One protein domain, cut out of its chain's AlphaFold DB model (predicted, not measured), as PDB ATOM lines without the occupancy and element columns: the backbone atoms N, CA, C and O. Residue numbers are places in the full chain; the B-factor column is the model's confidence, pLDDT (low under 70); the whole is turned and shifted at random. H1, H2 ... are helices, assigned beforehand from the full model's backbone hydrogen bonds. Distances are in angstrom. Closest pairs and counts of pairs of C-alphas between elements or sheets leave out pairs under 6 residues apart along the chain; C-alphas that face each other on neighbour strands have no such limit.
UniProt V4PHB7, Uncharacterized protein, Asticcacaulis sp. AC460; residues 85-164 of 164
ATOM      1  N   CYS A  85     279.455 267.949 248.875       86.06
ATOM      2  CA  CYS A  85     280.739 267.995 248.202       86.06
ATOM      3  C   CYS A  85     281.831 267.352 249.082       86.06
ATOM      4  O   CYS A  85     281.968 267.753 250.240       86.06
ATOM      5  N   PRO A  86     282.644 266.414 248.563       87.69
ATOM      6  CA  PRO A  86     283.641 265.695 249.360       87.69
ATOM      7  C   PRO A  86     284.801 266.544 249.879       87.69
ATOM      8  O   PRO A  86     285.453 266.148 250.838       87.69
ATOM      9  N   ARG A  87     285.043 267.703 249.259       87.62
ATOM     10  CA  ARG A  87     286.098 268.658 249.634       87.62
ATOM     11  C   ARG A  87     285.655 269.614 250.735       87.62
ATOM     12  O   ARG A  87     286.170 269.615 251.846       87.62
ATOM     13  N   CYS A  88     284.657 270.437 250.420       84.56
ATOM     14  CA  CYS A  88     284.200 271.508 251.299       84.56
ATOM     15  C   CYS A  88     283.023 271.128 252.210       84.56
ATOM     16  O   CYS A  88     282.717 271.864 253.143       84.56
ATOM     17  N   GLY A  89     282.331 270.012 251.952       81.44
ATOM     18  CA  GLY A  89     281.146 269.597 252.711       81.44
ATOM     19  C   GLY A  89     279.879 270.413 252.434       81.44
ATOM     20  O   GLY A  89     278.866 270.192 253.098       81.44
ATOM     21  N   LEU A  90     279.908 271.338 251.467       82.81
ATOM     22  CA  LEU A  90     278.737 272.116 251.053       82.81
ATOM     23  C   LEU A  90     277.686 271.191 250.417       82.81
ATOM     24  O   LEU A  90     278.045 270.312 249.626       82.81
ATOM     25  N   SER A  91     276.403 271.372 250.743       76.62
ATOM     26  CA  SER A  91     275.342 270.564 250.138       76.62
ATOM     27  C   SER A  91     275.206 270.879 248.649       76.62
ATOM     28  O   SER A  91     275.174 272.031 248.213       76.62
ATOM     29  N   VAL A  92     275.142 269.817 247.852       67.12
ATOM     30  CA  VAL A  92     275.070 269.880 246.389       67.12
ATOM     31  C   VAL A  92     273.675 270.371 245.950       67.12
ATOM     32  O   VAL A  92     273.516 270.922 244.869       67.12
ATOM     33  N   GLY A  93     272.665 270.286 246.820       58.50
ATOM     34  CA  GLY A  93     271.299 270.759 246.559       58.50
ATOM     35  C   GLY A  93     271.084 272.278 246.576       58.50
ATOM     36  O   GLY A  93     269.985 272.716 246.260       58.50
ATOM     37  N   ILE A  94     272.087 273.095 246.920       52.25
ATOM     38  CA  ILE A  94     271.956 274.558 246.839       52.25
ATOM     39  C   ILE A  94     272.082 274.956 245.359       52.25
ATOM     40  O   ILE A  94     273.174 275.256 244.873       52.25
ATOM     41  N   SER A  95     270.972 274.885 244.618       49.09
ATOM     42  CA  SER A  95     270.719 275.845 243.539       49.09
ATOM     43  C   SER A  95     270.390 277.199 244.182       49.09
ATOM     44  O   SER A  95     270.144 277.253 245.386       49.09
ATOM     45  N   ASP A  96     270.434 278.291 243.421       45.28
ATOM     46  CA  ASP A  96     270.443 279.699 243.864       45.28
ATOM     47  C   ASP A  96     269.217 280.217 244.664       45.28
ATOM     48  O   ASP A  96     268.834 281.386 244.591       45.28
ATOM     49  N   GLY A  97     268.596 279.397 245.511       41.84
ATOM     50  CA  GLY A  97     267.457 279.757 246.352       41.84
ATOM     51  C   GLY A  97     266.179 279.986 245.552       41.84
ATOM     52  O   GLY A  97     265.206 280.514 246.084       41.84
ATOM     53  N   THR A  98     266.169 279.600 244.280       42.38
ATOM     54  CA  THR A  98     265.006 279.659 243.412       42.38
ATOM     55  C   THR A  98     264.591 278.235 243.063       42.38
ATOM     56  O   THR A  98     265.263 277.528 242.320       42.38
ATOM     57  N   TRP A  99     263.400 277.840 243.509       40.62
ATOM     58  CA  TRP A  99     262.645 276.697 242.971       40.62
ATOM     59  C   TRP A  99     262.309 276.848 241.465       40.62
ATOM     60  O   TRP A  99     261.545 276.072 240.901       40.62
ATOM     61  N   ARG A 100     262.855 277.869 240.790       42.16
ATOM     62  CA  ARG A 100     262.640 278.171 239.376       42.16
ATOM     63  C   ARG A 100     263.740 277.526 238.541       42.16
ATOM     64  O   ARG A 100     264.817 278.100 238.426       42.16
ATOM     65  N   HIS A 101     263.417 276.373 237.954       41.66
ATOM     66  CA  HIS A 101     263.852 275.854 236.641       41.66
ATOM     67  C   HIS A 101     265.336 275.897 236.227       41.66
ATOM     68  O   HIS A 101     265.658 275.510 235.108       41.66
ATOM     69  N   SER A 102     266.253 276.320 237.085       51.91
ATOM     70  CA  SER A 102     267.672 276.375 236.762       51.91
ATOM     71  C   SER A 102     268.264 275.035 237.154       51.91
ATOM     72  O   SER A 102     268.193 274.646 238.323       51.91
ATOM     73  N   ALA A 103     268.786 274.306 236.166       57.44
ATOM     74  CA  ALA A 103     269.494 273.059 236.408       57.44
ATOM     75  C   ALA A 103     270.487 273.268 237.566       57.44
ATOM     76  O   ALA A 103     271.166 274.301 237.593       57.44
ATOM     77  N   PRO A 104     270.554 272.343 238.542       60.50
ATOM     78  CA  PRO A 104     271.479 272.485 239.654       60.50
ATOM     79  C   PRO A 104     272.884 272.719 239.085       60.50
ATOM     80  O   PRO A 104     273.269 272.020 238.139       60.50
ATOM     81  N   PRO A 105     273.639 273.704 239.608       65.50
ATOM     82  CA  PRO A 105     274.928 274.067 239.035       65.50
ATOM     83  C   PRO A 105     275.799 272.816 238.946       65.50
ATOM     84  O   PRO A 105     275.868 272.058 239.905       65.50
ATOM     85  N   GLN A 106     276.439 272.563 237.803       74.62
ATOM     86  CA  GLN A 106     277.243 271.344 237.583       74.62
ATOM     87  C   GLN A 106     278.490 271.294 238.491       74.62
ATOM     88  O   GLN A 106     279.091 270.237 238.682       74.62
ATOM     89  N   HIS A 107     278.844 272.429 239.102       79.81
ATOM     90  CA  HIS A 107     280.041 272.618 239.914       79.81
ATOM     91  C   HIS A 107     279.696 273.047 241.344       79.81
ATOM     92  O   HIS A 107     278.622 273.580 241.641       79.81
ATOM     93  N   CYS A 108     280.607 272.788 242.277       81.12
ATOM     94  CA  CYS A 108     280.510 273.307 243.632       81.12
ATOM     95  C   CYS A 108     280.864 274.800 243.661       81.12
ATOM     96  O   CYS A 108     281.969 275.182 243.295       81.12
ATOM     97  N   ILE A 109     279.969 275.639 244.185       79.81
ATOM     98  CA  ILE A 109     280.188 277.092 244.323       79.81
ATOM     99  C   ILE A 109     281.344 277.408 245.290       79.81
ATOM    100  O   ILE A 109     282.028 278.415 245.137       79.81
ATOM    101  N   GLY A 110     281.577 276.539 246.280       79.81
ATOM    102  CA  GLY A 110     282.629 276.730 247.280       79.81
ATOM    103  C   GLY A 110     284.031 276.376 246.781       79.81
ATOM    104  O   GLY A 110     284.944 277.176 246.938       79.81
ATOM    105  N   CYS A 111     284.209 275.185 246.196       84.12
ATOM    106  CA  CYS A 111     285.538 274.656 245.844       84.12
ATOM    107  C   CYS A 111     285.764 274.409 244.344       84.12
ATOM    108  O   CYS A 111     286.856 273.998 243.977       84.12
ATOM    109  N   GLY A 112     284.746 274.591 243.496       81.06
ATOM    110  CA  GLY A 112     284.831 274.407 242.040       81.06
ATOM    111  C   GLY A 112     284.773 272.957 241.542       81.06
ATOM    112  O   GLY A 112     284.595 272.713 240.349       81.06
ATOM    113  N   ARG A 113     284.787 271.971 242.449       85.12
ATOM    114  CA  ARG A 113     284.670 270.538 242.122       85.12
ATOM    115  C   ARG A 113     283.424 270.221 241.279       85.12
ATOM    116  O   ARG A 113     282.308 270.598 241.645       85.12
ATOM    117  N   ASN A 114     283.615 269.475 240.188       84.19
ATOM    118  CA  ASN A 114     282.539 268.936 239.348       84.19
ATOM    119  C   ASN A 114     281.712 267.880 240.111       84.19
ATOM    120  O   ASN A 114     282.276 267.082 240.857       84.19
ATOM    121  N   ARG A 115     280.390 267.864 239.917       76.19
ATOM    122  CA  ARG A 115     279.442 266.988 240.626       76.19
ATOM    123  C   ARG A 115     279.215 265.622 239.976       76.19
ATOM    124  O   ARG A 115     278.630 264.767 240.631       76.19
ATOM    125  N   ARG A 116     279.652 265.408 238.728       77.25
ATOM    126  CA  ARG A 116     279.361 264.177 237.957       77.25
ATOM    127  C   ARG A 116     279.790 262.879 238.652       77.25
ATOM    128  O   ARG A 116     279.095 261.883 238.515       77.25
ATOM    129  N   ASP A 117     280.851 262.929 239.455       78.81
ATOM    130  CA  ASP A 117     281.407 261.758 240.153       78.81
ATOM    131  C   ASP A 117     281.186 261.802 241.672       78.81
ATOM    132  O   ASP A 117     281.904 261.149 242.428       78.81
ATOM    133  N   VAL A 118     280.232 262.617 242.144       80.19
ATOM    134  CA  VAL A 118     279.928 262.733 243.574       80.19
ATOM    135  C   VAL A 118     278.804 261.773 243.950       80.19
ATOM    136  O   VAL A 118     277.633 262.027 243.673       80.19
ATOM    137  N   TRP A 119     279.151 260.683 244.628       82.94
ATOM    138  CA  TRP A 119     278.189 259.755 245.243       82.94
ATOM    139  C   TRP A 119     277.721 260.235 246.643       82.94
ATOM    140  O   TRP A 119     278.412 261.014 247.319       82.94
ATOM    141  N   PRO A 120     276.543 259.791 247.123       79.25
ATOM    142  CA  PRO A 120     276.087 260.065 248.485       79.25
ATOM    143  C   PRO A 120     277.125 259.645 249.538       79.25
ATOM    144  O   PRO A 120     277.768 258.609 249.407       79.25
ATOM    145  N   PHE A 121     277.293 260.442 250.597       80.12
ATOM    146  CA  PHE A 121     278.240 260.191 251.704       80.12
ATOM    147  C   PHE A 121     279.737 260.146 251.353       80.12
ATOM    148  O   PHE A 121     280.541 259.850 252.240       80.12
ATOM    149  N   GLN A 122     280.162 260.533 250.139       85.19
ATOM    150  CA  GLN A 122     281.599 260.641 249.814       85.19
ATOM    151  C   GLN A 122     282.374 261.450 250.837       85.19
ATOM    152  O   GLN A 122     283.472 261.082 251.220       85.19
ATOM    153  N   TYR A 123     281.781 262.560 251.275       83.50
ATOM    154  CA  TYR A 123     282.402 263.497 252.197       83.50
ATOM    155  C   TYR A 123     282.739 262.872 253.558       83.50
ATOM    156  O   TYR A 123     283.556 263.432 254.283       83.50
ATOM    157  N   VAL A 124     282.107 261.745 253.908       85.38
ATOM    158  CA  VAL A 124     282.393 260.970 255.124       85.38
ATOM    159  C   VAL A 124     283.320 259.803 254.809       85.38
ATOM    160  O   VAL A 124     284.314 259.616 255.499       85.38
ATOM    161  N   LEU A 125     282.996 259.017 253.778       86.81
ATOM    162  CA  LEU A 125     283.680 257.751 253.492       86.81
ATOM    163  C   LEU A 125     285.037 257.943 252.805       86.81
ATOM    164  O   LEU A 125     285.972 257.189 253.048       86.81
ATOM    165  N   LYS A 126     285.135 258.934 251.919       89.12
ATOM    166  CA  LYS A 126     286.324 259.225 251.118       89.12
ATOM    167  C   LYS A 126     286.431 260.736 250.877       89.12
ATOM    168  O   LYS A 126     286.193 261.191 249.752       89.12
ATOM    169  N   PRO A 127     286.729 261.527 251.926       88.06
ATOM    170  CA  PRO A 127     286.927 262.959 251.771       88.06
ATOM    171  C   PRO A 127     288.104 263.218 250.822       88.06
ATOM    172  O   PRO A 127     289.152 262.583 250.919       88.06
ATOM    173  N   GLU A 128     287.916 264.146 249.887       87.31
ATOM    174  CA  GLU A 128     288.981 264.575 248.979       87.31
ATOM    175  C   GLU A 128     289.777 265.708 249.647       87.31
ATOM    176  O   GLU A 128     289.165 266.599 250.250       87.31
ATOM    177  N   PRO A 129     291.121 265.712 249.553       86.75
ATOM    178  CA  PRO A 129     291.924 266.797 250.094       86.75
ATOM    179  C   PRO A 129     291.571 268.115 249.402       86.75
ATOM    180  O   PRO A 129     291.307 268.166 248.200       86.75
ATOM    181  N   TRP A 130     291.558 269.190 250.184       86.19
ATOM    182  CA  TRP A 130     291.261 270.531 249.705       86.19
ATOM    183  C   TRP A 130     292.152 271.551 250.406       86.19
ATOM    184  O   TRP A 130     292.348 271.497 251.624       86.19
ATOM    185  N   ASP A 131     292.696 272.477 249.633       85.31
ATOM    186  CA  ASP A 131     293.681 273.474 250.052       85.31
ATOM    187  C   ASP A 131     293.057 274.792 250.535       85.31
ATOM    188  O   ASP A 131     293.777 275.698 250.946       85.31
ATOM    189  N   GLY A 132     291.727 274.890 250.524       81.69
ATOM    190  CA  GLY A 132     291.003 276.084 250.949       81.69
ATOM    191  C   GLY A 132     290.748 277.089 249.824       81.69
ATOM    192  O   GLY A 132     290.067 278.085 250.065       81.69
ATOM    193  N   GLN A 133     291.233 276.838 248.604       83.81
ATOM    194  CA  GLN A 133     291.043 277.731 247.460       83.81
ATOM    195  C   GLN A 133     290.058 277.155 246.441       83.81
ATOM    196  O   GLN A 133     289.819 275.952 246.361       83.81
ATOM    197  N   TYR A 134     289.410 278.033 245.681       80.44
ATOM    198  CA  TYR A 134     288.533 277.601 244.599       80.44
ATOM    199  C   TYR A 134     289.387 277.131 243.417       80.44
ATOM    200  O   TYR A 134     290.187 277.917 242.920       80.44
ATOM    201  N   HIS A 135     289.176 275.893 242.956       80.44
ATOM    202  CA  HIS A 135     289.845 275.343 241.772       80.44
ATOM    203  C   HIS A 135     288.819 274.995 240.705       80.44
ATOM    204  O   HIS A 135     287.883 274.233 240.951       80.44
ATOM    205  N   ASP A 136     289.005 275.520 239.502       72.75
ATOM    206  CA  ASP A 136     288.155 275.316 238.329       72.75
ATOM    207  C   ASP A 136     288.438 273.981 237.620       72.75
ATOM    208  O   ASP A 136     288.418 273.881 236.397       72.75
ATOM    209  N   GLU A 137     288.619 272.897 238.380       67.12
ATOM    210  CA  GLU A 137     288.969 271.567 237.846       67.12
ATOM    211  C   GLU A 137     287.932 270.984 236.869       67.12
ATOM    212  O   GLU A 137     288.186 269.989 236.196       67.12
ATOM    213  N   GLY A 138     286.736 271.574 236.803       55.97
ATOM    214  CA  GLY A 138     285.681 271.196 235.867       55.97
ATOM    215  C   GLY A 138     285.479 272.152 234.690       55.97
ATOM    216  O   GLY A 138     284.507 271.952 233.967       55.97
ATOM    217  N   GLY A 139     286.308 273.191 234.527       56.97
ATOM    218  CA  GLY A 139     286.169 274.190 233.456       56.97
ATOM    219  C   GLY A 139     284.917 275.073 233.556       56.97
ATOM    220  O   GLY A 139     284.520 275.700 232.576       56.97
ATOM    221  N   GLY A 140     284.256 275.096 234.717       57.94
ATOM    222  CA  GLY A 140     283.112 275.967 234.971       57.94
ATOM    223  C   GLY A 140     283.576 277.354 235.423       57.94
ATOM    224  O   GLY A 140     284.497 277.427 236.238       57.94
ATOM    225  N   PRO A 141     282.952 278.450 234.953       63.38
ATOM    226  CA  PRO A 141     283.292 279.786 235.428       63.38
ATOM    227  C   PRO A 141     283.057 279.882 236.937       63.38
ATOM    228  O   PRO A 141     282.090 279.317 237.466       63.38
ATOM    229  N   ALA A 142     283.931 280.614 237.634       65.19
ATOM    230  CA  ALA A 142     283.702 280.930 239.034       65.19
ATOM    231  C   ALA A 142     282.341 281.639 239.138       65.19
ATOM    232  O   ALA A 142     282.133 282.636 238.451       65.19
ATOM    233  N   PRO A 143     281.398 281.142 239.957       67.56
ATOM    234  CA  PRO A 143     280.102 281.785 240.085       67.56
ATOM    235  C   PRO A 143     280.305 283.223 240.568       67.56
ATOM    236  O   PRO A 143     280.911 283.472 241.619       67.56
ATOM    237  N   GLU A 144     279.840 284.166 239.758       68.75
ATOM    238  CA  GLU A 144     279.937 285.595 240.026       68.75
ATOM    239  C   GLU A 144     278.748 286.057 240.877       68.75
ATOM    240  O   GLU A 144     277.643 285.517 240.801       68.75
ATOM    241  N   GLY A 145     278.985 287.060 241.722       77.75
ATOM    242  CA  GLY A 145     277.957 287.676 242.555       77.75
ATOM    243  C   GLY A 145     278.158 287.495 244.059       77.75
ATOM    244  O   GLY A 145     278.838 286.588 244.545       77.75
ATOM    245  N   PHE A 146     277.502 288.378 244.811       76.44
ATOM    246  CA  PHE A 146     277.649 288.514 246.262       76.44
ATOM    247  C   PHE A 146     277.426 287.200 247.034       76.44
ATOM    248  O   PHE A 146     278.152 286.890 247.975       76.44
ATOM    249  N   ARG A 147     276.451 286.375 246.628       73.75
ATOM    250  CA  ARG A 147     276.183 285.090 247.302       73.75
ATOM    251  C   ARG A 147     277.328 284.095 247.151       73.75
ATOM    252  O   ARG A 147     277.677 283.432 248.125       73.75
ATOM    253  N   ALA A 148     277.906 283.989 245.957       77.44
ATOM    254  CA  ALA A 148     279.019 283.084 245.709       77.44
ATOM    255  C   ALA A 148     280.255 283.487 246.522       77.44
ATOM    256  O   ALA A 148     280.968 282.624 247.030       77.44
ATOM    257  N   GLU A 149     280.482 284.787 246.699       81.62
ATOM    258  CA  GLU A 149     281.538 285.314 247.564       81.62
ATOM    259  C   GLU A 149     281.293 284.980 249.045       81.62
ATOM    260  O   GLU A 149     282.177 284.442 249.712       81.62
ATOM    261  N   VAL A 150     280.073 285.200 249.553       84.25
ATOM    262  CA  VAL A 150     279.698 284.850 250.936       84.25
ATOM    263  C   VAL A 150     279.849 283.347 251.195       84.25
ATOM    264  O   VAL A 150     280.379 282.955 252.234       84.25
ATOM    265  N   ILE A 151     279.425 282.499 250.251       83.62
ATOM    266  CA  ILE A 151     279.577 281.041 250.352       83.62
ATOM    267  C   ILE A 151     281.058 280.655 250.360       83.62
ATOM    268  O   ILE A 151     281.467 279.875 251.218       83.62
ATOM    269  N   ARG A 152     281.875 281.212 249.455       81.81
ATOM    270  CA  ARG A 152     283.323 280.955 249.413       81.81
ATOM    271  C   ARG A 152     284.001 281.353 250.722       81.81
ATOM    272  O   ARG A 152     284.735 280.545 251.286       81.81
ATOM    273  N   ARG A 153     283.684 282.537 251.257       86.94
ATOM    274  CA  ARG A 153     284.196 282.998 252.556       86.94
ATOM    275  C   ARG A 153     283.791 282.058 253.688       86.94
ATOM    276  O   ARG A 153     284.643 281.630 254.455       86.94
ATOM    277  N   HIS A 154     282.517 281.669 253.749       87.00
ATOM    278  CA  HIS A 154     282.033 280.738 254.768       87.00
ATOM    279  C   HIS A 154     282.754 279.386 254.707       87.00
ATOM    280  O   HIS A 154     283.155 278.842 255.733       87.00
ATOM    281  N   VAL A 155     282.923 278.839 253.504       86.31
ATOM    282  CA  VAL A 155     283.598 277.558 253.290       86.31
ATOM    283  C   VAL A 155     285.081 277.643 253.676       86.31
ATOM    284  O   VAL A 155     285.593 276.734 254.331       86.31
ATOM    285  N   HIS A 156     285.752 278.742 253.333       87.25
ATOM    286  CA  HIS A 156     287.131 279.006 253.738       87.25
ATOM    287  C   HIS A 156     287.269 279.114 255.269       87.25
ATOM    288  O   HIS A 156     288.125 278.456 255.861       87.25
ATOM    289  N   ASP A 157     286.373 279.843 255.940       89.25
ATOM    290  CA  ASP A 157     286.368 279.961 257.404       89.25
ATOM    291  C   ASP A 157     286.154 278.603 258.094       89.25
ATOM    292  O   ASP A 157     286.768 278.313 259.123       89.25
ATOM    293  N   GLN A 158     285.295 277.742 257.536       86.56
ATOM    294  CA  GLN A 158     285.092 276.372 258.027       86.56
ATOM    295  C   GLN A 158     286.345 275.509 257.859       86.56
ATOM    296  O   GLN A 158     286.659 274.701 258.733       86.56
ATOM    297  N   TRP A 159     287.074 275.676 256.757       88.44
ATOM    298  CA  TRP A 159     288.331 274.967 256.532       88.44
ATOM    299  C   TRP A 159     289.423 275.411 257.506       88.44
ATOM    300  O   TRP A 159     290.064 274.553 258.111       88.44
ATOM    301  N   ILE A 160     289.564 276.720 257.751       89.75
ATOM    302  CA  ILE A 160     290.487 277.247 258.769       89.75
ATOM    303  C   ILE A 160     290.173 276.631 260.135       89.75
ATOM    304  O   ILE A 160     291.077 276.168 260.827       89.75
ATOM    305  N   LYS A 161     288.889 276.574 260.510       89.44
ATOM    306  CA  LYS A 161     288.454 275.976 261.781       89.44
ATOM    307  C   LYS A 161     288.770 274.487 261.901       89.44
ATOM    308  O   LYS A 161     288.989 274.034 263.010       89.44
ATOM    309  N   LYS A 162     288.767 273.731 260.798       83.94
ATOM    310  CA  LYS A 162     289.111 272.297 260.801       83.94
ATOM    311  C   LYS A 162     290.614 272.034 260.882       83.94
ATOM    312  O   LYS A 162     291.002 270.948 261.293       83.94
ATOM    313  N   LYS A 163     291.440 272.977 260.418       84.25
ATOM    314  CA  LYS A 163     292.906 272.863 260.449       84.25
ATOM    315  C   LYS A 163     293.526 273.248 261.790       84.25
ATOM    316  O   LYS A 163     294.659 272.851 262.043       84.25
ATOM    317  N   ARG A 164     292.835 274.077 262.570       77.06
ATOM    318  CA  ARG A 164     293.270 274.528 263.891       77.06
ATOM    319  C   ARG A 164     292.895 273.513 264.959       77.06
ATOM    320  O   ARG A 164     293.724 273.344 265.875       77.06
TER     321      ARG A 164
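This is residues 85 to 164 of the 164 residues of an uncharacterized protein of Asticcacaulis sp. AC460 (UniProt V4PHB7). There is little regular structure: a core of looped chain with one long helix, H2, along one side and a short helix, H1, on the far side of the loops. Residues 97 to 102 stick out as the tip of a loop. The printed part has 80 residues with two named helices, H1 then H2, and no named strand; the class is all helix, on 22 residues. It is compact, radius of gyration of the C-alphas 12.3 A, spanning 38 by 27 by 23 A.

Residues 85 to 121 hold no named element, from C-alpha 85 at (280.739, 267.995, 248.202). H1 is residues 122 to 125. H2, residues 146 to 163, is 26.1 A long and ends at C-alpha 163 (292.906, 272.863, 260.449).

H1 and H2 are apart. In H2 every O i to N i+4 pair is within hydrogen-bond range; H1 is too short for one, and its one O i to N i+3 pair is within range.

The C-alphas farthest apart, of His 101 and Arg 164, are 40.1 A apart. The link from H1 to H2, 20 residues, is long. The printed part has no cut. pLDDT is under 70 in residues 92 to 105 and 137 to 144.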